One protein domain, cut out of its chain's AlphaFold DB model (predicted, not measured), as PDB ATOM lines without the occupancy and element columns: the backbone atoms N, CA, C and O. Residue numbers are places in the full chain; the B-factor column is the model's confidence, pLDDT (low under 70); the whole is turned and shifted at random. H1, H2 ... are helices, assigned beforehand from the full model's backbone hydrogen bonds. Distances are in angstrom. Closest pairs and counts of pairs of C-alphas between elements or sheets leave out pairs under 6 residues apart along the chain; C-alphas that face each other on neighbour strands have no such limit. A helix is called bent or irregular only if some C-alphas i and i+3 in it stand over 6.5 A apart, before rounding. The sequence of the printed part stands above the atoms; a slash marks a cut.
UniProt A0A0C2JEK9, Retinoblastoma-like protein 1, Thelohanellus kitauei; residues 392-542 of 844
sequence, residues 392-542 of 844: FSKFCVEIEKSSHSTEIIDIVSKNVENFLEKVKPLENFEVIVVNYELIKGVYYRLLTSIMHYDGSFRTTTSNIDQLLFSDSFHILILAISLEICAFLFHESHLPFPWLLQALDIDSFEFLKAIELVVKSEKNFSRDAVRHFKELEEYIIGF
ATOM      1  N   PHE A 392       5.847 -49.697 -36.592       62.16
ATOM      2  CA  PHE A 392       6.379 -49.562 -37.952       62.16
ATOM      3  C   PHE A 392       7.403 -50.648 -38.316       62.16
ATOM      4  O   PHE A 392       7.312 -51.227 -39.390       62.16
ATOM      5  N   SER A 393       8.303 -51.028 -37.401       59.44
ATOM      6  CA  SER A 393       9.301 -52.074 -37.671       59.44
ATOM      7  C   SER A 393       8.705 -53.462 -37.942       59.44
ATOM      8  O   SER A 393       9.257 -54.200 -38.752       59.44
ATOM      9  N   LYS A 394       7.559 -53.822 -37.343       62.94
ATOM     10  CA  LYS A 394       6.844 -55.066 -37.691       62.94
ATOM     11  C   LYS A 394       6.178 -54.985 -39.067       62.94
ATOM     12  O   LYS A 394       6.135 -55.994 -39.759       62.94
ATOM     13  N   PHE A 395       5.693 -53.808 -39.468       73.88
ATOM     14  CA  PHE A 395       5.209 -53.581 -40.834       73.88
ATOM     15  C   PHE A 395       6.359 -53.696 -41.854       73.88
ATOM     16  O   PHE A 395       6.207 -54.385 -42.859       73.88
ATOM     17  N   CYS A 396       7.535 -53.125 -41.557       69.25
ATOM     18  CA  CYS A 396       8.726 -53.261 -42.403       69.25
ATOM     19  C   CYS A 396       9.134 -54.732 -42.604       69.25
ATOM     20  O   CYS A 396       9.283 -55.165 -43.740       69.25
ATOM     21  N   VAL A 397       9.205 -55.530 -41.531       70.88
ATOM     22  CA  VAL A 397       9.540 -56.970 -41.604       70.88
ATOM     23  C   VAL A 397       8.539 -57.784 -42.442       70.88
ATOM     24  O   VAL A 397       8.912 -58.787 -43.052       70.88
ATOM     25  N   GLU A 398       7.270 -57.374 -42.509       69.06
ATOM     26  CA  GLU A 398       6.292 -58.014 -43.396       69.06
ATOM     27  C   GLU A 398       6.414 -57.542 -44.852       69.06
ATOM     28  O   GLU A 398       6.272 -58.360 -45.762       69.06
ATOM     29  N   ILE A 399       6.747 -56.270 -45.104       75.88
ATOM     30  CA  ILE A 399       6.880 -55.745 -46.472       75.88
ATOM     31  C   ILE A 399       8.248 -55.997 -47.120       75.88
ATOM     32  O   ILE A 399       8.331 -56.034 -48.347       75.88
ATOM     33  N   GLU A 400       9.290 -56.292 -46.338       72.50
ATOM     34  CA  GLU A 400      10.586 -56.836 -46.793       72.50
ATOM     35  C   GLU A 400      10.443 -58.144 -47.597       72.50
ATOM     36  O   GLU A 400      11.347 -58.522 -48.339       72.50
ATOM     37  N   LYS A 401       9.289 -58.816 -47.500       70.94
ATOM     38  CA  LYS A 401       8.930 -60.013 -48.278       70.94
ATOM     39  C   LYS A 401       8.425 -59.688 -49.696       70.94
ATOM     40  O   LYS A 401       8.208 -60.608 -50.482       70.94
ATOM     41  N   SER A 402       8.218 -58.409 -50.022       69.62
ATOM     42  CA  SER A 402       7.790 -57.921 -51.342       69.62
ATOM     43  C   SER A 402       8.970 -57.412 -52.182       69.62
ATOM     44  O   SER A 402      10.002 -57.005 -51.652       69.62
ATOM     45  N   SER A 403       8.810 -57.386 -53.508       68.94
ATOM     46  CA  SER A 403       9.845 -56.907 -54.441       68.94
ATOM     47  C   SER A 403       9.989 -55.382 -54.511       68.94
ATOM     48  O   SER A 403      10.952 -54.903 -55.103       68.94
ATOM     49  N   HIS A 404       9.052 -54.628 -53.929       74.50
ATOM     50  CA  HIS A 404       8.974 -53.160 -53.997       74.50
ATOM     51  C   HIS A 404       9.053 -52.508 -52.601       74.50
ATOM     52  O   HIS A 404       8.571 -51.395 -52.388       74.50
ATOM     53  N   SER A 405       9.637 -53.224 -51.633       76.38
ATOM     54  CA  SER A 405       9.590 -52.903 -50.200       76.38
ATOM     55  C   SER A 405      10.003 -51.464 -49.869       76.38
ATOM     56  O   SER A 405       9.293 -50.791 -49.125       76.38
ATOM     57  N   THR A 406      11.095 -50.963 -50.452       78.38
ATOM     58  CA  THR A 406      11.605 -49.604 -50.206       78.38
ATOM     59  C   THR A 406      10.658 -48.515 -50.703       78.38
ATOM     60  O   THR A 406      10.362 -47.585 -49.959       78.38
ATOM     61  N   GLU A 407      10.127 -48.642 -51.921       85.44
ATOM     62  CA  GLU A 407       9.240 -47.628 -52.511       85.44
ATOM     63  C   GLU A 407       7.919 -47.524 -51.739       85.44
ATOM     64  O   GLU A 407       7.409 -46.426 -51.508       85.44
ATOM     65  N   ILE A 408       7.384 -48.659 -51.278       84.00
ATOM     66  CA  ILE A 408       6.169 -48.666 -50.461       84.00
ATOM     67  C   ILE A 408       6.453 -48.115 -49.056       84.00
ATOM     68  O   ILE A 408       5.633 -47.363 -48.533       84.00
ATOM     69  N   ILE A 409       7.609 -48.423 -48.450       82.88
ATOM     70  CA  ILE A 409       8.036 -47.833 -47.168       82.88
ATOM     71  C   ILE A 409       8.125 -46.302 -47.271       82.88
ATOM     72  O   ILE A 409       7.616 -45.609 -46.385       82.88
ATOM     73  N   ASP A 410       8.687 -45.767 -48.356       84.88
ATOM     74  CA  ASP A 410       8.779 -44.323 -48.595       84.88
ATOM     75  C   ASP A 410       7.388 -43.687 -48.768       84.88
ATOM     76  O   ASP A 410       7.086 -42.672 -48.137       84.88
ATOM     77  N   ILE A 411       6.497 -44.301 -49.558       90.62
ATOM     78  CA  ILE A 411       5.117 -43.820 -49.764       90.62
ATOM     79  C   ILE A 411       4.302 -43.873 -48.465       90.62
ATOM     80  O   ILE A 411       3.576 -42.925 -48.158       90.62
ATOM     81  N   VAL A 412       4.432 -44.942 -47.679       89.00
ATOM     82  CA  VAL A 412       3.772 -45.090 -46.376       89.00
ATOM     83  C   VAL A 412       4.266 -44.026 -45.397       89.00
ATOM     84  O   VAL A 412       3.443 -43.379 -44.751       89.00
ATOM     85  N   SER A 413       5.579 -43.803 -45.318       85.56
ATOM     86  CA  SER A 413       6.185 -42.796 -44.434       85.56
ATOM     87  C   SER A 413       5.750 -41.383 -44.830       85.56
ATOM     88  O   SER A 413       5.223 -40.645 -43.999       85.56
ATOM     89  N   LYS A 414       5.833 -41.054 -46.127       92.44
ATOM     90  CA  LYS A 414       5.321 -39.812 -46.724       92.44
ATOM     91  C   LYS A 414       3.849 -39.571 -46.378       92.44
ATOM     92  O   LYS A 414       3.504 -38.462 -45.980       92.44
ATOM     93  N   ASN A 415       2.962 -40.551 -46.562       91.19
ATOM     94  CA  ASN A 415       1.526 -40.346 -46.320       91.19
ATOM     95  C   ASN A 415       1.204 -40.187 -44.833       91.19
ATOM     96  O   ASN A 415       0.361 -39.364 -44.485       91.19
ATOM     97  N   VAL A 416       1.914 -40.911 -43.966       86.62
ATOM     98  CA  VAL A 416       1.851 -40.723 -42.514       86.62
ATOM     99  C   VAL A 416       2.273 -39.300 -42.143       86.62
ATOM    100  O   VAL A 416       1.473 -38.566 -41.572       86.62
ATOM    101  N   GLU A 417       3.469 -38.852 -42.526       85.19
ATOM    102  CA  GLU A 417       3.965 -37.507 -42.194       85.19
ATOM    103  C   GLU A 417       3.054 -36.385 -42.722       85.19
ATOM    104  O   GLU A 417       2.705 -35.466 -41.979       85.19
ATOM    105  N   ASN A 418       2.587 -36.494 -43.971       88.06
ATOM    106  CA  ASN A 418       1.670 -35.516 -44.566       88.06
ATOM    107  C   ASN A 418       0.256 -35.540 -43.955       88.06
ATOM    108  O   ASN A 418      -0.479 -34.562 -44.109       88.06
ATOM    109  N   PHE A 419      -0.143 -36.603 -43.244       88.75
ATOM    110  CA  PHE A 419      -1.444 -36.656 -42.571       88.75
ATOM    111  C   PHE A 419      -1.583 -35.545 -41.531       88.75
ATOM    112  O   PHE A 419      -2.621 -34.886 -41.488       88.75
ATOM    113  N   LEU A 420      -0.528 -35.275 -40.747       81.75
ATOM    114  CA  LEU A 420      -0.554 -34.193 -39.760       81.75
ATOM    115  C   LEU A 420      -0.749 -32.824 -40.407       81.75
ATOM    116  O   LEU A 420      -1.566 -32.055 -39.914       81.75
ATOM    117  N   GLU A 421      -0.077 -32.523 -41.520       84.44
ATOM    118  CA  GLU A 421      -0.285 -31.255 -42.234       84.44
ATOM    119  C   GLU A 421      -1.694 -31.156 -42.848       84.44
ATOM    120  O   GLU A 421      -2.259 -30.064 -42.883       84.44
ATOM    121  N   LYS A 422      -2.313 -32.281 -43.244       84.31
ATOM    122  CA  LYS A 422      -3.725 -32.316 -43.671       84.31
ATOM    123  C   LYS A 422      -4.719 -32.084 -42.529       84.31
ATOM    124  O   LYS A 422      -5.720 -31.414 -42.756       84.31
ATOM    125  N   VAL A 423      -4.463 -32.593 -41.319       82.12
ATOM    126  CA  VAL A 423      -5.351 -32.371 -40.154       82.12
ATOM    127  C   VAL A 423      -5.057 -31.076 -39.379       82.12
ATOM    128  O   VAL A 423      -5.858 -30.662 -38.547       82.12
ATOM    129  N   LYS A 424      -3.944 -30.400 -39.673       76.12
ATOM    130  CA  LYS A 424      -3.494 -29.131 -39.071       76.12
ATOM    131  C   LYS A 424      -4.487 -27.957 -39.098       76.12
ATOM    132  O   LYS A 424      -4.537 -27.245 -38.096       76.12
ATOM    133  N   PRO A 425      -5.272 -27.706 -40.170       73.88
ATOM    134  CA  PRO A 425      -6.254 -26.618 -40.183       73.88
ATOM    135  C   PRO A 425      -7.554 -26.949 -39.426       73.88
ATOM    136  O   PRO A 425      -8.443 -26.104 -39.354       73.88
ATOM    137  N   LEU A 426      -7.703 -28.163 -38.886       70.12
ATOM    138  CA  LEU A 426      -8.939 -28.617 -38.252       70.12
ATOM    139  C   LEU A 426      -9.037 -28.137 -36.801       70.12
ATOM    140  O   LEU A 426      -8.076 -28.216 -36.040       70.12
ATOM    141  N   GLU A 427     -10.234 -27.736 -36.363       58.53
ATOM    142  CA  GLU A 427     -10.436 -27.227 -34.996       58.53
ATOM    143  C   GLU A 427     -10.057 -28.223 -33.885       58.53
ATOM    144  O   GLU A 427      -9.714 -27.806 -32.779       58.53
ATOM    145  N   ASN A 428     -10.111 -29.523 -34.192       60.75
ATOM    146  CA  ASN A 428      -9.790 -30.627 -33.287       60.75
ATOM    147  C   ASN A 428      -8.344 -31.143 -33.434       60.75
ATOM    148  O   ASN A 428      -8.019 -32.193 -32.878       60.75
ATOM    149  N   PHE A 429      -7.474 -30.445 -34.178       62.03
ATOM    150  CA  PHE A 429      -6.099 -30.880 -34.466       62.03
ATOM    151  C   PHE A 429      -5.324 -31.302 -33.212       62.03
ATOM    152  O   PHE A 429      -4.632 -32.315 -33.237       62.03
ATOM    153  N   GLU A 430      -5.489 -30.594 -32.090       55.06
ATOM    154  CA  GLU A 430      -4.815 -30.926 -30.828       55.06
ATOM    155  C   GLU A 430      -5.160 -32.338 -30.321       55.06
ATOM    156  O   GLU A 430      -4.252 -33.051 -29.900       55.06
ATOM    157  N   VAL A 431      -6.421 -32.782 -30.437       53.88
ATOM    158  CA  VAL A 431      -6.862 -34.150 -30.074       53.88
ATOM    159  C   VAL A 431      -6.225 -35.187 -31.002       53.88
ATOM    160  O   VAL A 431      -5.716 -36.214 -30.550       53.88
ATOM    161  N   ILE A 432      -6.189 -34.894 -32.305       63.06
ATOM    162  CA  ILE A 432      -5.582 -35.780 -33.307       63.06
ATOM    163  C   ILE A 432      -4.068 -35.903 -33.065       63.06
ATOM    164  O   ILE A 432      -3.532 -37.004 -33.160       63.06
ATOM    165  N   VAL A 433      -3.392 -34.817 -32.671       61.88
ATOM    166  CA  VAL A 433      -1.966 -34.801 -32.303       61.88
ATOM    167  C   VAL A 433      -1.686 -35.590 -31.020       61.88
ATOM    168  O   VAL A 433      -0.708 -36.337 -31.006       61.88
ATOM    169  N   VAL A 434      -2.528 -35.501 -29.976       52.34
ATOM    170  CA  VAL A 434      -2.391 -36.352 -28.765       52.34
ATOM    171  C   VAL A 434      -2.385 -37.826 -29.156       52.34
ATOM    172  O   VAL A 434      -1.528 -38.604 -28.732       52.34
ATOM    173  N   ASN A 435      -3.343 -38.194 -30.002       60.50
ATOM    174  CA  ASN A 435      -3.659 -39.579 -30.308       60.50
ATOM    175  C   ASN A 435      -2.841 -40.115 -31.503       60.50
ATOM    176  O   ASN A 435      -2.948 -41.294 -31.845       60.50
ATOM    177  N   TYR A 436      -1.986 -39.292 -32.124       67.31
ATOM    178  CA  TYR A 436      -1.328 -39.578 -33.403       67.31
ATOM    179  C   TYR A 436      -0.430 -40.822 -33.396       67.31
ATOM    180  O   TYR A 436      -0.470 -41.617 -34.335       67.31
ATOM    181  N   GLU A 437       0.338 -41.050 -32.327       63.50
ATOM    182  CA  GLU A 437       1.155 -42.268 -32.197       63.50
ATOM    183  C   GLU A 437       0.298 -43.543 -32.161       63.50
ATOM    184  O   GLU A 437       0.715 -44.582 -32.676       63.50
ATOM    185  N   LEU A 438      -0.918 -43.467 -31.611       64.56
ATOM    186  CA  LEU A 438      -1.861 -44.581 -31.640       64.56
ATOM    187  C   LEU A 438      -2.494 -44.735 -33.026       64.56
ATOM    188  O   LEU A 438      -2.533 -45.848 -33.537       64.56
ATOM    189  N   ILE A 439      -2.928 -43.636 -33.653       77.31
ATOM    190  CA  ILE A 439      -3.517 -43.634 -35.004       77.31
ATOM    191  C   ILE A 439      -2.545 -44.273 -36.006       77.31
ATOM    192  O   ILE A 439      -2.950 -45.145 -36.772       77.31
ATOM    193  N   LYS A 440      -1.249 -43.935 -35.935       77.00
ATOM    194  CA  LYS A 440      -0.182 -44.606 -36.698       77.00
ATOM    195  C   LYS A 440      -0.096 -46.106 -36.401       77.00
ATOM    196  O   LYS A 440      -0.032 -46.902 -37.334       77.00
ATOM    197  N   GLY A 441      -0.111 -46.507 -35.128       70.25
ATOM    198  CA  GLY A 441      -0.056 -47.919 -34.730       70.25
ATOM    199  C   GLY A 441      -1.240 -48.748 -35.248       70.25
ATOM    200  O   GLY A 441      -1.047 -49.854 -35.757       70.25
ATOM    201  N   VAL A 442      -2.455 -48.190 -35.195       79.00
ATOM    202  CA  VAL A 442      -3.659 -48.787 -35.802       79.00
ATOM    203  C   VAL A 442      -3.501 -48.870 -37.324       79.00
ATOM    204  O   VAL A 442      -3.712 -49.934 -37.899       79.00
ATOM    205  N   TYR A 443      -3.046 -47.803 -37.979       88.44
ATOM    206  CA  TYR A 443      -2.832 -47.766 -39.428       88.44
ATOM    207  C   TYR A 443      -1.838 -48.834 -39.919       88.44
ATOM    208  O   TYR A 443      -2.178 -49.615 -40.809       88.44
ATOM    209  N   TYR A 444      -0.655 -48.961 -39.302       81.94
ATOM    210  CA  TYR A 444       0.325 -49.994 -39.674       81.94
ATOM    211  C   TYR A 444      -0.223 -51.418 -39.473       81.94
ATOM    212  O   TYR A 444       0.059 -52.324 -40.268       81.94
ATOM    213  N   ARG A 445      -1.044 -51.624 -38.435       80.31
ATOM    214  CA  ARG A 445      -1.747 -52.890 -38.195       80.31
ATOM    215  C   ARG A 445      -2.779 -53.193 -39.275       80.31
ATOM    216  O   ARG A 445      -2.842 -54.338 -39.728       80.31
ATOM    217  N   LEU A 446      -3.577 -52.205 -39.681       85.94
ATOM    218  CA  LEU A 446      -4.570 -52.372 -40.740       85.94
ATOM    219  C   LEU A 446      -3.897 -52.671 -42.080       85.94
ATOM    220  O   LEU A 446      -4.307 -53.624 -42.737       85.94
ATOM    221  N   LEU A 447      -2.821 -51.960 -42.442       87.50
ATOM    222  CA  LEU A 447      -2.035 -52.272 -43.643       87.50
ATOM    223  C   LEU A 447      -1.512 -53.715 -43.625       87.50
ATOM    224  O   LEU A 447      -1.774 -54.464 -44.561       87.50
ATOM    225  N   THR A 448      -0.868 -54.141 -42.534       83.38
ATOM    226  CA  THR A 448      -0.373 -55.526 -42.386       83.38
ATOM    227  C   THR A 448      -1.510 -56.553 -42.489       83.38
ATOM    228  O   THR A 448      -1.369 -57.592 -43.129       83.38
ATOM    229  N   SER A 449      -2.677 -56.258 -41.909       84.44
ATOM    230  CA  SER A 449      -3.847 -57.148 -41.971       84.44
ATOM    231  C   SER A 449      -4.438 -57.235 -43.383       84.44
ATOM    232  O   SER A 449      -4.862 -58.310 -43.799       84.44
ATOM    233  N   ILE A 450      -4.430 -56.132 -44.140       86.25
ATOM    234  CA  ILE A 450      -4.854 -56.076 -45.548       86.25
ATOM    235  C   ILE A 450      -3.854 -56.815 -46.452       86.25
ATOM    236  O   ILE A 450      -4.277 -57.542 -47.345       86.25
ATOM    237  N   MET A 451      -2.546 -56.712 -46.192       81.12
ATOM    238  CA  MET A 451      -1.508 -57.450 -46.928       81.12
ATOM    239  C   MET A 451      -1.620 -58.975 -46.771       81.12
ATOM    240  O   MET A 451      -1.275 -59.707 -47.693       81.12
ATOM    241  N   HIS A 452      -2.123 -59.460 -45.631       78.75
ATOM    242  CA  HIS A 452      -2.376 -60.886 -45.373       78.75
ATOM    243  C   HIS A 452      -3.822 -61.328 -45.661       78.75
ATOM    244  O   HIS A 452      -4.249 -62.400 -45.222       78.75
ATOM    245  N   TYR A 453      -4.620 -60.506 -46.345       78.81
ATOM    246  CA  TYR A 453      -6.018 -60.818 -46.608       78.81
ATOM    247  C   TYR A 453      -6.184 -61.625 -47.907       78.81
ATOM    248  O   TYR A 453      -6.459 -61.064 -48.966       78.81
ATOM    249  N   ASP A 454      -6.118 -62.958 -47.796       61.62
ATOM    250  CA  ASP A 454      -6.388 -63.948 -48.867       61.62
ATOM    251  C   ASP A 454      -7.866 -63.973 -49.356       61.62
ATOM    252  O   ASP A 454      -8.420 -65.015 -49.719       61.62
ATOM    253  N   GLY A 455      -8.573 -62.844 -49.294       55.31
ATOM    254  CA  GLY A 455      -9.993 -62.746 -49.604       55.31
ATOM    255  C   GLY A 455     -10.306 -63.041 -51.067       55.31
ATOM    256  O   GLY A 455      -9.613 -62.596 -51.974       55.31
ATOM    257  N   SER A 456     -11.428 -63.718 -51.320       43.66
ATOM    258  CA  SER A 456     -11.813 -64.217 -52.649       43.66
ATOM    259  C   SER A 456     -12.257 -63.152 -53.674       43.66
ATOM    260  O   SER A 456     -12.969 -63.478 -54.628       43.66
ATOM    261  N   PHE A 457     -11.825 -61.897 -53.530       43.44
ATOM    262  CA  PHE A 457     -11.694 -60.989 -54.671       43.44
ATOM    263  C   PHE A 457     -10.488 -61.463 -55.492       43.44
ATOM    264  O   PHE A 457      -9.347 -61.138 -55.189       43.44
ATOM    265  N   ARG A 458     -10.745 -62.290 -56.515       42.16
ATOM    266  CA  ARG A 458      -9.704 -62.845 -57.393       42.16
ATOM    267  C   ARG A 458      -8.941 -61.746 -58.144       42.16
ATOM    268  O   ARG A 458      -9.315 -61.408 -59.263       42.16
ATOM    269  N   THR A 459      -7.809 -61.319 -57.602       35.06
ATOM    270  CA  THR A 459      -6.669 -60.806 -58.370       35.06
ATOM    271  C   THR A 459      -5.354 -61.139 -57.672       35.06
ATOM    272  O   THR A 459      -5.292 -61.349 -56.465       35.06
ATOM    273  N   THR A 460      -4.307 -61.248 -58.481       40.34
ATOM    274  CA  THR A 460      -2.912 -61.477 -58.096       40.34
ATOM    275  C   THR A 460      -2.362 -60.417 -57.135       40.34
ATOM    276  O   THR A 460      -2.902 -59.316 -57.026       40.34
ATOM    277  N   THR A 461      -1.220 -60.725 -56.507       46.31
ATOM    278  CA  THR A 461      -0.419 -59.819 -55.653       46.31
ATOM    279  C   THR A 461      -0.251 -58.407 -56.226       46.31
ATOM    280  O   THR A 461      -0.301 -57.438 -55.475       46.31
ATOM    281  N   SER A 462      -0.187 -58.288 -57.559       48.72
ATOM    282  CA  SER A 462      -0.238 -57.033 -58.330       48.72
ATOM    283  C   SER A 462      -1.260 -55.998 -57.846       48.72
ATOM    284  O   SER A 462      -1.043 -54.804 -58.027       48.72
ATOM    285  N   ASN A 463      -2.388 -56.428 -57.279       65.00
ATOM    286  CA  ASN A 463      -3.477 -55.538 -56.887       65.00
ATOM    287  C   ASN A 463      -3.380 -55.042 -55.438       65.00
ATOM    288  O   ASN A 463      -3.951 -53.998 -55.138       65.00
ATOM    289  N   ILE A 464      -2.651 -55.740 -54.559       72.94
ATOM    290  CA  ILE A 464      -2.328 -55.216 -53.223       72.94
ATOM    291  C   ILE A 464      -1.232 -54.157 -53.363       72.94
ATOM    292  O   ILE A 464      -1.394 -53.058 -52.837       72.94
ATOM    293  N   ASP A 465      -0.199 -54.426 -54.169       73.88
ATOM    294  CA  ASP A 465       0.831 -53.444 -54.531       73.88
ATOM    295  C   ASP A 465       0.188 -52.147 -55.066       73.88
ATOM    296  O   ASP A 465       0.458 -51.067 -54.549       73.88
ATOM    297  N   GLN A 466      -0.746 -52.233 -56.025       80.50
ATOM    298  CA  GLN A 466      -1.459 -51.059 -56.567       80.50
ATOM    299  C   GLN A 466      -2.226 -50.231 -55.519       80.50
ATOM    300  O   GLN A 466      -2.331 -49.015 -55.674       80.50
ATOM    301  N   LEU A 467      -2.757 -50.854 -54.459       83.44
ATOM    302  CA  LEU A 467      -3.364 -50.124 -53.339       83.44
ATOM    303  C   LEU A 467      -2.286 -49.454 -52.478       83.44
ATOM    304  O   LEU A 467      -2.419 -48.286 -52.125       83.44
ATOM    305  N   LEU A 468      -1.190 -50.159 -52.193       85.69
ATOM    306  CA  LEU A 468      -0.064 -49.652 -51.405       85.69
ATOM    307  C   LEU A 468       0.719 -48.520 -52.101       85.69
ATOM    308  O   LEU A 468       1.316 -47.691 -51.416       85.69
ATOM    309  N   PHE A 469       0.669 -48.421 -53.431       89.12
ATOM    310  CA  PHE A 469       1.196 -47.283 -54.197       89.12
ATOM    311  C   PHE A 469       0.261 -46.050 -54.220       89.12
ATOM    312  O   PHE A 469       0.636 -45.013 -54.766       89.12
ATOM    313  N   SER A 470      -0.951 -46.120 -53.650       89.56
ATOM    314  CA  SER A 470      -1.961 -45.054 -53.742       89.56
ATOM    315  C   SER A 470      -2.011 -44.158 -52.495       89.56
ATOM    316  O   SER A 470      -2.471 -44.575 -51.433       89.56
ATOM    317  N   ASP A 471      -1.625 -42.882 -52.641       91.50
ATOM    318  CA  ASP A 471      -1.766 -41.858 -51.587       91.50
ATOM    319  C   ASP A 471      -3.207 -41.804 -51.027       91.50
ATOM    320  O   ASP A 471      -3.417 -41.790 -49.813       91.50
ATOM    321  N   SER A 472      -4.221 -41.845 -51.902       89.25
ATOM    322  CA  SER A 472      -5.639 -41.810 -51.509       89.25
ATOM    323  C   SER A 472      -6.066 -43.025 -50.683       89.25
ATOM    324  O   SER A 472      -6.910 -42.898 -49.796       89.25
ATOM    325  N   PHE A 473      -5.479 -44.201 -50.933       91.62
ATOM    326  CA  PHE A 473      -5.727 -45.394 -50.122       91.62
ATOM    327  C   PHE A 473      -5.154 -45.227 -48.709       91.62
ATOM    328  O   PHE A 473      -5.860 -45.485 -47.734       91.62
ATOM    329  N   HIS A 474      -3.927 -44.717 -48.577       92.94
ATOM    330  CA  HIS A 474      -3.331 -44.458 -47.261       92.94
ATOM    331  C   HIS A 474      -4.141 -43.445 -46.453       92.94
ATOM    332  O   HIS A 474      -4.393 -43.679 -45.274       92.94
ATOM    333  N   ILE A 475      -4.631 -42.376 -47.089       92.31
ATOM    334  CA  ILE A 475      -5.517 -41.385 -46.456       92.31
ATOM    335  C   ILE A 475      -6.820 -42.035 -45.957       92.31
ATOM    336  O   ILE A 475      -7.237 -41.759 -44.834       92.31
ATOM    337  N   LEU A 476      -7.432 -42.941 -46.732       93.12
ATOM    338  CA  LEU A 476      -8.627 -43.691 -46.315       93.12
ATOM    339  C   LEU A 476      -8.362 -44.602 -45.101       93.12
ATOM    340  O   LEU A 476      -9.167 -44.625 -44.169       93.12
ATOM    341  N   ILE A 477      -7.239 -45.330 -45.066       93.31
ATOM    342  CA  ILE A 477      -6.903 -46.203 -43.925       93.31
ATOM    343  C   ILE A 477      -6.476 -45.383 -42.694       93.31
ATOM    344  O   ILE A 477      -6.807 -45.762 -41.570       93.31
ATOM    345  N   LEU A 478      -5.815 -44.233 -42.869       92.44
ATOM    346  CA  LEU A 478      -5.520 -43.280 -41.788       92.44
ATOM    347  C   LEU A 478      -6.802 -42.657 -41.217       92.44
ATOM    348  O   LEU A 478      -6.939 -42.575 -39.997       92.44
ATOM    349  N   ALA A 479      -7.769 -42.307 -42.068       92.62
ATOM    350  CA  ALA A 479      -9.092 -41.865 -41.639       92.62
ATOM    351  C   ALA A 479      -9.804 -42.959 -40.829       92.62
ATOM    352  O   ALA A 479     -10.210 -42.704 -39.701       92.62
ATOM    353  N   ILE A 480      -9.865 -44.205 -41.319       91.38
ATOM    354  CA  ILE A 480     -10.433 -45.323 -40.541       91.38
ATOM    355  C   ILE A 480      -9.678 -45.542 -39.219       91.38
ATOM    356  O   ILE A 480     -10.294 -45.855 -38.206       91.38
ATOM    357  N   SER A 481      -8.362 -45.335 -39.187       89.19
ATOM    358  CA  SER A 481      -7.562 -45.462 -37.960       89.19
ATOM    359  C   SER A 481      -7.879 -44.367 -36.934       89.19
ATOM    360  O   SER A 481      -7.923 -44.643 -35.734       89.19
ATOM    361  N   LEU A 482      -8.153 -43.141 -37.394       86.94
ATOM    362  CA  LEU A 482      -8.649 -42.033 -36.574       86.94
ATOM    363  C   LEU A 482     -10.101 -42.267 -36.119       86.94
ATOM    364  O   LEU A 482     -10.395 -42.050 -34.949       86.94
ATOM    365  N   GLU A 483     -10.973 -42.799 -36.977       88.31
ATOM    366  CA  GLU A 483     -12.357 -43.176 -36.640       88.31
ATOM    367  C   GLU A 483     -12.414 -44.290 -35.580       88.31
ATOM    368  O   GLU A 483     -13.141 -44.178 -34.595       88.31
ATOM    369  N   ILE A 484     -11.579 -45.332 -35.714       80.56
ATOM    370  CA  ILE A 484     -11.405 -46.371 -34.685       80.56
ATOM    371  C   ILE A 484     -11.002 -45.732 -33.354       80.56
ATOM    372  O   ILE A 484     -11.555 -46.089 -32.318       80.56
ATOM    373  N   CYS A 485     -10.063 -44.780 -33.356       75.62
ATOM    374  CA  CYS A 485      -9.694 -44.080 -32.128       75.62
ATOM    375  C   CYS A 485     -10.879 -43.268 -31.576       75.62
ATOM    376  O   CYS A 485     -11.242 -43.446 -30.416       75.62
ATOM    377  N   ALA A 486     -11.526 -42.437 -32.395       72.56
ATOM    378  CA  ALA A 486     -12.654 -41.608 -31.974       72.56
ATOM    379  C   ALA A 486     -13.780 -42.436 -31.324       72.56
ATOM    380  O   ALA A 486     -14.284 -42.066 -30.262       72.56
ATOM    381  N   PHE A 487     -14.094 -43.603 -31.896       69.94
ATOM    382  CA  PHE A 487     -15.025 -44.569 -31.319       69.94
ATOM    383  C   PHE A 487     -14.540 -45.158 -29.986       69.94
ATOM    384  O   PHE A 487     -15.243 -45.049 -28.980       69.94
ATOM    385  N   LEU A 488     -13.348 -45.770 -29.958       61.31
ATOM    386  CA  LEU A 488     -12.847 -46.519 -28.792       61.31
ATOM    387  C   LEU A 488     -12.615 -45.649 -27.548       61.31
ATOM    388  O   LEU A 488     -12.537 -46.182 -26.441       61.31
ATOM    389  N   PHE A 489     -12.510 -44.329 -27.717       57.59
ATOM    390  CA  PHE A 489     -12.322 -43.369 -26.626       57.59
ATOM    391  C   PHE A 489     -13.528 -42.446 -26.396       57.59
ATOM    392  O   PHE A 489     -13.493 -41.621 -25.482       57.59
ATOM    393  N   HIS A 490     -14.607 -42.623 -27.168       50.66
ATOM    394  CA  HIS A 490     -15.815 -41.790 -27.149       50.66
ATOM    395  C   HIS A 490     -15.511 -40.289 -27.312       50.66
ATOM    396  O   HIS A 490     -16.010 -39.447 -26.560       50.66
ATOM    397  N   GLU A 491     -14.683 -39.950 -28.302       58.72
ATOM    398  CA  GLU A 491     -14.276 -38.576 -28.607       58.72
ATOM    399  C   GLU A 491     -15.458 -37.767 -29.159       58.72
ATOM    400  O   GLU A 491     -15.609 -37.579 -30.365       58.72
ATOM    401  N   SER A 492     -16.292 -37.229 -28.261       50.41
ATOM    402  CA  SER A 492     -17.471 -36.395 -28.581       50.41
ATOM    403  C   SER A 492     -17.177 -35.129 -29.410       50.41
ATOM    404  O   SER A 492     -18.095 -34.421 -29.822       50.41
ATOM    405  N   HIS A 493     -15.898 -34.851 -29.659       52.50
ATOM    406  CA  HIS A 493     -15.385 -33.748 -30.465       52.50
ATOM    407  C   HIS A 493     -15.075 -34.156 -31.917       52.50
ATOM    408  O   HIS A 493     -14.957 -33.284 -32.774       52.50
ATOM    409  N   LEU A 494     -15.032 -35.461 -32.214       65.75
ATOM    410  CA  LEU A 494     -14.795 -36.051 -33.535       65.75
ATOM    411  C   LEU A 494     -16.018 -36.860 -34.050       65.75
ATOM    412  O   LEU A 494     -15.849 -38.008 -34.456       65.75
ATOM    413  N   PRO A 495     -17.263 -36.333 -34.021       68.69
ATOM    414  CA  PRO A 495     -18.437 -37.106 -34.423       68.69
ATOM    415  C   PRO A 495     -18.454 -37.364 -35.936       68.69
ATOM    416  O   PRO A 495     -18.435 -36.430 -36.738       68.69
ATOM    417  N   PHE A 496     -18.564 -38.626 -36.345       80.75
ATOM    418  CA  PHE A 496     -18.818 -38.980 -37.742       80.75
ATOM    419  C   PHE A 496     -20.108 -38.292 -38.260       80.75
ATOM    420  O   PHE A 496     -21.095 -38.255 -37.521       80.75
ATOM    421  N   PRO A 497     -20.149 -37.735 -39.493       85.06
ATOM    422  CA  PRO A 497     -19.165 -37.819 -40.579       85.06
ATOM    423  C   PRO A 497     -18.155 -36.655 -40.647       85.06
ATOM    424  O   PRO A 497     -17.543 -36.465 -41.697       85.06
ATOM    425  N   TRP A 498     -17.948 -35.872 -39.576       83.12
ATOM    426  CA  TRP A 498     -17.042 -34.702 -39.574       83.12
ATOM    427  C   TRP A 498     -15.666 -35.007 -40.180       83.12
ATOM    428  O   TRP A 498     -15.144 -34.231 -40.975       83.12
ATOM    429  N   LEU A 499     -15.117 -36.181 -39.852       86.69
ATOM    430  CA  LEU A 499     -13.844 -36.692 -40.355       86.69
ATOM    431  C   LEU A 499     -13.749 -36.716 -41.891       86.69
ATOM    432  O   LEU A 499     -12.684 -36.448 -42.442       86.69
ATOM    433  N   LEU A 500     -14.845 -37.040 -42.580       88.12
ATOM    434  CA  LEU A 500     -14.871 -37.156 -44.038       88.12
ATOM    435  C   LEU A 500     -14.817 -35.777 -44.697       88.12
ATOM    436  O   LEU A 500     -13.983 -35.535 -45.566       88.12
ATOM    437  N   GLN A 501     -15.634 -34.849 -44.194       84.00
ATOM    438  CA  GLN A 501     -15.639 -33.442 -44.606       84.00
ATOM    439  C   GLN A 501     -14.286 -32.768 -44.317       84.00
ATOM    440  O   GLN A 501     -13.805 -31.959 -45.104       84.00
ATOM    441  N   ALA A 502     -13.652 -33.134 -43.202       82.00
ATOM    442  CA  ALA A 502     -12.366 -32.613 -42.761       82.00
ATOM    443  C   ALA A 502     -11.155 -33.106 -43.581       82.00
ATOM    444  O   ALA A 502     -10.125 -32.434 -43.600       82.00
ATOM    445  N   LEU A 503     -11.256 -34.269 -44.234       87.62
ATOM    446  CA  LEU A 503     -10.171 -34.878 -45.020       87.62
ATOM    447  C   LEU A 503     -10.415 -34.870 -46.541       87.62
ATOM    448  O   LEU A 503      -9.574 -35.392 -47.274       87.62
ATOM    449  N   ASP A 504     -11.524 -34.278 -46.998       89.06
ATOM    450  CA  ASP A 504     -12.002 -34.309 -48.391       89.06
ATOM    451  C   ASP A 504     -12.195 -35.751 -48.915       89.06
ATOM    452  O   ASP A 504     -11.697 -36.151 -49.970       89.06
ATOM    453  N   ILE A 505     -12.880 -36.574 -48.111       92.62
ATOM    454  CA  ILE A 505     -13.175 -37.983 -48.403       92.62
ATOM    455  C   ILE A 505     -14.660 -38.138 -48.751       92.62
ATOM    456  O   ILE A 505     -15.532 -37.805 -47.953       92.62
ATOM    457  N   ASP A 506     -14.954 -38.729 -49.909       92.19
ATOM    458  CA  ASP A 506     -16.317 -39.108 -50.289       92.19
ATOM    459  C   ASP A 506     -16.818 -40.317 -49.469       92.19
ATOM    460  O   ASP A 506     -16.144 -41.345 -49.339       92.19
ATOM    461  N   SER A 507     -18.044 -40.225 -48.948       92.62
ATOM    462  CA  SER A 507     -18.652 -41.260 -48.101       92.62
ATOM    463  C   SER A 507     -18.810 -42.615 -48.808       92.62
ATOM    464  O   SER A 507     -18.670 -43.667 -48.180       92.62
ATOM    465  N   PHE A 508     -19.047 -42.624 -50.122       90.38
ATOM    466  CA  PHE A 508     -19.167 -43.837 -50.938       90.38
ATOM    467  C   PHE A 508     -17.800 -44.482 -51.262       90.38
ATOM    468  O   PHE A 508     -17.725 -45.688 -51.520       90.38
ATOM    469  N   GLU A 509     -16.690 -43.744 -51.192       88.00
ATOM    470  CA  GLU A 509     -15.331 -44.296 -51.119       88.00
ATOM    471  C   GLU A 509     -15.009 -44.851 -49.726       88.00
ATOM    472  O   GLU A 509     -14.552 -45.994 -49.627       88.00
ATOM    473  N   PHE A 510     -15.330 -44.120 -48.652       92.25
ATOM    474  CA  PHE A 510     -15.096 -44.567 -47.272       92.25
ATOM    475  C   PHE A 510     -15.808 -45.893 -46.950       92.25
ATOM    476  O   PHE A 510     -15.208 -46.796 -46.366       92.25
ATOM    477  N   LEU A 511     -17.045 -46.080 -47.430       90.81
ATOM    478  CA  LEU A 511     -17.806 -47.334 -47.309       90.81
ATOM    479  C   LEU A 511     -17.045 -48.573 -47.824       90.81
ATOM    480  O   LEU A 511     -17.138 -49.654 -47.240       90.81
ATOM    481  N   LYS A 512     -16.287 -48.435 -48.919       84.94
ATOM    482  CA  LYS A 512     -15.506 -49.541 -49.506       84.94
ATOM    483  C   LYS A 512     -14.319 -49.898 -48.610       84.94
ATOM    484  O   LYS A 512     -14.006 -51.075 -48.439       84.94
ATOM    485  N   ALA A 513     -13.691 -48.885 -48.012       88.75
ATOM    486  CA  ALA A 513     -12.580 -49.056 -47.086       88.75
ATOM    487  C   ALA A 513     -13.029 -49.682 -45.749       88.75
ATOM    488  O   ALA A 513     -12.327 -50.561 -45.247       88.75
ATOM    489  N   ILE A 514     -14.220 -49.336 -45.226       89.75
ATOM    490  CA  ILE A 514     -14.834 -50.032 -44.074       89.75
ATOM    491  C   ILE A 514     -14.950 -51.534 -44.365       89.75
ATOM    492  O   ILE A 514     -14.502 -52.355 -43.564       89.75
ATOM    493  N   GLU A 515     -15.521 -51.911 -45.515       85.25
ATOM    494  CA  GLU A 515     -15.746 -53.326 -45.825       85.25
ATOM    495  C   GLU A 515     -14.432 -54.115 -45.964       85.25
ATOM    496  O   GLU A 515     -14.351 -55.259 -45.512       85.25
ATOM    497  N   LEU A 516     -13.393 -53.504 -46.545       85.88
ATOM    498  CA  LEU A 516     -12.054 -54.088 -46.626       85.88
ATOM    499  C   LEU A 516     -11.444 -54.301 -45.232       85.88
ATOM    500  O   LEU A 516     -10.984 -55.401 -44.931       85.88
ATOM    501  N   VAL A 517     -11.472 -53.273 -44.380       87.69
ATOM    502  CA  VAL A 517     -10.894 -53.301 -43.026       87.69
ATOM    503  C   VAL A 517     -11.588 -54.335 -42.136       87.69
ATOM    504  O   VAL A 517     -10.916 -55.144 -41.497       87.69
ATOM    505  N   VAL A 518     -12.924 -54.376 -42.133       86.75
ATOM    506  CA  VAL A 518     -13.707 -55.337 -41.332       86.75
ATOM    507  C   VAL A 518     -13.506 -56.786 -41.801       86.75
ATOM    508  O   VAL A 518     -13.605 -57.710 -40.994       86.75
ATOM    509  N   LYS A 519     -13.199 -57.012 -43.086       84.00
ATOM    510  CA  LYS A 519     -12.884 -58.348 -43.617       84.00
ATOM    511  C   LYS A 519     -11.442 -58.789 -43.346       84.00
ATOM    512  O   LYS A 519     -11.212 -59.989 -43.168       84.00
ATOM    513  N   SER A 520     -10.485 -57.860 -43.333       84.38
ATOM    514  CA  SER A 520      -9.063 -58.170 -43.150       84.38
ATOM    515  C   SER A 520      -8.686 -58.398 -41.684       84.38
ATOM    516  O   SER A 520      -8.044 -59.403 -41.366       84.38
ATOM    517  N   GLU A 521      -9.126 -57.535 -40.762       82.94
ATOM    518  CA  GLU A 521      -8.784 -57.643 -39.339       82.94
ATOM    519  C   GLU A 521      -9.803 -58.485 -38.551       82.94
ATOM    520  O   GLU A 521     -10.795 -58.009 -37.997       82.94
ATOM    521  N   LYS A 522      -9.503 -59.781 -38.439       77.12
ATOM    522  CA  LYS A 522     -10.314 -60.774 -37.712       77.12
ATOM    523  C   LYS A 522     -10.307 -60.595 -36.184       77.12
ATOM    524  O   LYS A 522     -11.079 -61.262 -35.499       77.12
ATOM    525  N   ASN A 523      -9.442 -59.740 -35.628       70.81
ATOM    526  CA  ASN A 523      -9.338 -59.497 -34.183       70.81
ATOM    527  C   ASN A 523     -10.252 -58.377 -33.667       70.81
ATOM    528  O   ASN A 523     -10.202 -58.082 -32.468       70.81
ATOM    529  N   PHE A 524     -11.071 -57.757 -34.524       71.56
ATOM    530  CA  PHE A 524     -11.975 -56.695 -34.094       71.56
ATOM    531  C   PHE A 524     -12.953 -57.125 -32.992       71.56
ATOM    532  O   PHE A 524     -13.397 -58.270 -32.878       71.56
ATOM    533  N   SER A 525     -13.298 -56.138 -32.170       68.00
ATOM    534  CA  SER A 525     -14.293 -56.233 -31.108       68.00
ATOM    535  C   SER A 525     -15.709 -56.342 -31.692       68.00
ATOM    536  O   SER A 525     -15.983 -55.808 -32.765       68.00
ATOM    537  N   ARG A 526     -16.637 -56.979 -30.963       63.97
ATOM    538  CA  ARG A 526     -18.068 -56.988 -31.328       63.97
ATOM    539  C   ARG A 526     -18.640 -55.571 -31.386       63.97
ATOM    540  O   ARG A 526     -19.475 -55.296 -32.238       63.97
ATOM    541  N   ASP A 527     -18.155 -54.688 -30.521       61.81
ATOM    542  CA  ASP A 527     -18.555 -53.284 -30.468       61.81
ATOM    543  C   ASP A 527     -17.910 -52.464 -31.591       61.81
ATOM    544  O   ASP A 527     -18.578 -51.623 -32.174       61.81
ATOM    545  N   ALA A 528     -16.669 -52.770 -31.985       71.12
ATOM    546  CA  ALA A 528     -16.038 -52.156 -33.157       71.12
ATOM    547  C   ALA A 528     -16.721 -52.585 -34.472       71.12
ATOM    548  O   ALA A 528     -16.983 -51.753 -35.334       71.12
ATOM    549  N   VAL A 529     -17.077 -53.869 -34.614       79.75
ATOM    550  CA  VAL A 529     -17.867 -54.369 -35.758       79.75
ATOM    551  C   VAL A 529     -19.280 -53.771 -35.763       79.75
ATOM    552  O   VAL A 529     -19.815 -53.478 -36.832       79.75
ATOM    553  N   ARG A 530     -19.878 -53.551 -34.585       77.88
ATOM    554  CA  ARG A 530     -21.151 -52.832 -34.433       77.88
ATOM    555  C   ARG A 530     -21.032 -51.369 -34.869       77.88
ATOM    556  O   ARG A 530     -21.818 -50.960 -35.713       77.88
ATOM    557  N   HIS A 531     -20.011 -50.640 -34.413       81.75
ATOM    558  CA  HIS A 531     -19.741 -49.262 -34.843       81.75
ATOM    559  C   HIS A 531     -19.567 -49.162 -36.359       81.75
ATOM    560  O   HIS A 531     -20.274 -48.407 -37.014       81.75
ATOM    561  N   PHE A 532     -18.720 -50.003 -36.961       88.62
ATOM    562  CA  PHE A 532     -18.558 -50.029 -38.419       88.62
ATOM    563  C   PHE A 532     -19.860 -50.330 -39.174       88.62
ATOM    564  O   PHE A 532     -20.056 -49.821 -40.276       88.62
ATOM    565  N   LYS A 533     -20.764 -51.121 -38.588       87.50
ATOM    566  CA  LYS A 533     -22.099 -51.361 -39.144       87.50
ATOM    567  C   LYS A 533     -23.023 -50.148 -38.987       87.50
ATOM    568  O   LYS A 533     -23.800 -49.875 -39.893       87.50
ATOM    569  N   GLU A 534     -22.945 -49.422 -37.878       86.75
ATOM    570  CA  GLU A 534     -23.696 -48.181 -37.649       86.75
ATOM    571  C   GLU A 534     -23.227 -47.073 -38.612       86.75
ATOM    572  O   GLU A 534     -24.063 -46.436 -39.257       86.75
ATOM    573  N   LEU A 535     -21.912 -46.944 -38.836       90.69
ATOM    574  CA  LEU A 535     -21.328 -46.104 -39.889       90.69
ATOM    575  C   LEU A 535     -21.799 -46.524 -41.292       90.69
ATOM    576  O   LEU A 535     -22.235 -45.681 -42.073       90.69
ATOM    577  N   GLU A 536     -21.756 -47.822 -41.615       93.06
ATOM    578  CA  GLU A 536     -22.251 -48.352 -42.892       93.06
ATOM    579  C   GLU A 536     -23.742 -48.030 -43.104       93.06
ATOM    580  O   GLU A 536     -24.118 -47.524 -44.164       93.06
ATOM    581  N   GLU A 537     -24.596 -48.260 -42.102       92.12
ATOM    582  CA  GLU A 537     -26.032 -47.968 -42.190       92.12
ATOM    583  C   GLU A 537     -26.335 -46.457 -42.260       92.12
ATOM    584  O   GLU A 537     -27.335 -46.073 -42.872       92.12
ATOM    585  N   TYR A 538     -25.481 -45.588 -41.704       91.75
ATOM    586  CA  TYR A 538     -25.576 -44.131 -41.865       91.75
ATOM    587  C   TYR A 538     -25.151 -43.667 -43.267       91.75
ATOM    588  O   TYR A 538     -25.876 -42.908 -43.914       91.75
ATOM    589  N   ILE A 539     -24.008 -44.142 -43.774       94.00
ATOM    590  CA  ILE A 539     -23.501 -43.769 -45.104       94.00
ATOM    591  C   ILE A 539     -24.503 -44.176 -46.187       94.00
ATOM    592  O   ILE A 539     -24.859 -43.373 -47.044       94.00
ATOM    593  N   ILE A 540     -24.995 -45.414 -46.122       94.94
ATOM    594  CA  ILE A 540     -25.955 -45.966 -47.084       94.94
ATOM    595  C   ILE A 540     -27.332 -45.306 -46.947       94.94
ATOM    596  O   ILE A 540     -28.012 -45.081 -47.950       94.94
ATOM    597  N   GLY A 541     -27.758 -45.014 -45.715       92.31
ATOM    598  CA  GLY A 541     -29.062 -44.424 -45.424       92.31
ATOM    599  C   GLY A 541     -29.157 -42.912 -45.650       92.31
ATOM    600  O   GLY A 541     -30.278 -42.403 -45.694       92.31
ATOM    601  N   PHE A 542     -28.029 -42.202 -45.766       92.31
ATOM    602  CA  PHE A 542     -27.986 -40.747 -45.935       92.31
ATOM    603  C   PHE A 542     -26.739 -40.248 -46.686       92.31
ATOM    604  O   PHE A 542     -26.875 -39.741 -47.792       92.31
TER     605      PHE A 542
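AT A GLANCE: This is residues 392 to 542 of the 844 residues of the protein "Retinoblastoma-like protein 1" of Thelohanellus kitauei (UniProt A0A0C2JEK9). H5 runs through the middle of an all-helix body, between two helical hairpins that it crosses: H2 and H3 on one side, H7 and H8 on the other. H1 packs on the H3 half of the first hairpin, and after H5 the short H6 folds back beside it. The printed part has 151 residues with eight named helices, H1 to H8 in order, and no named strand. It is compact, with a radius of gyration of the C-alphas of 15.0 A, and spans 42 by 32 by 25 A along its three main axes.

IN THESE COORDINATES: Find C-alpha 392 at (6.379, -49.562, -37.952), where H1 begins; it runs over residues 392 to 399. H2, residues 405 to 423, measures 27.3 A from first to last C-alpha and is neither bent nor irregular, but only just: C-alphas 417 and 420 are 6.1 A apart. H3, residues 429 to 451, is the longest helix by residues and measures 29.7 A; look near residue 436 for a kink of 62 degrees. H3 is irregular, with C-alphas 434 and 437 7.7 A apart. Residues 462 to 468 form H4. At C-alpha 471, (-1.766, -41.858, -51.587), begins H5, residues 471 to 488, 25.8 A long. H6 takes residues 498 to 503, and H7 residues 507 to 520, 20.1 A long. H8, residues 526 to 541, measures 21.8 A and ends at C-alpha 541, (-29.062, -44.424, -45.424).

HOW THE PARTS SIT: H2 and H5 are the hubs, touching five other helices each. They touch at a steep tilt of 58 degrees, with residues 411 to 419 of H2 and 471 to 478 of H5 alone; the closest C-alphas, of Asn 415 and Asp 471, are 6.4 A apart. H1 and H2 form a hairpin and only just touch, with 3 pairs of C-alphas within 8 A, the closest being Ile 399 and Ser 405 at 5.4 A. H1 also touches H3, the same way at a shallow tilt of 22 degrees, C-alphas 395 and 448 being closest at 6.1 A. H2 and H3 form a hairpin at a shallow tilt of 28 degrees, with C-alphas 423 and 429 closest at 5.9 A. H3 touches residues 477 to 485 of H5 alone, at a steep tilt of 65 degrees; look at the closest C-alphas, of Ile 439 and Ser 481, 5.3 A apart. H4 only just touches H2, with 3 pairs within 8 A, closest at C-alphas 408 and 468, 6.4 A. H5 and H6 form a hairpin at 25 degrees, a shallow tilt, closest at C-alphas 479 and 499, 7.1 A. H7 stands about perpendicular to H5, at 74 degrees, and touches it, closest at C-alphas 476 and 510, 6.6 A. H7 and H8 form a hairpin at a shallow tilt of 26 degrees, C-alphas 507 and 539 being closest at 6.2 A. H2 and H8 are apart. In H1, H4, H5, H6 and H8 every O i to N i+4 pair is within hydrogen-bond range; H2 has 13 of 15, H3 17 of 19 and H7 9 of 10.

THE WHOLE: The two C-alphas farthest apart are those of Ser 403 and Ser 492, at 42.8 A. The printed part has no cut, and no link is long. Mean pLDDT of the printed part is 77.4; 41 residues are under 70, among them 427 to 438, 454 to 463 and 487 to 495.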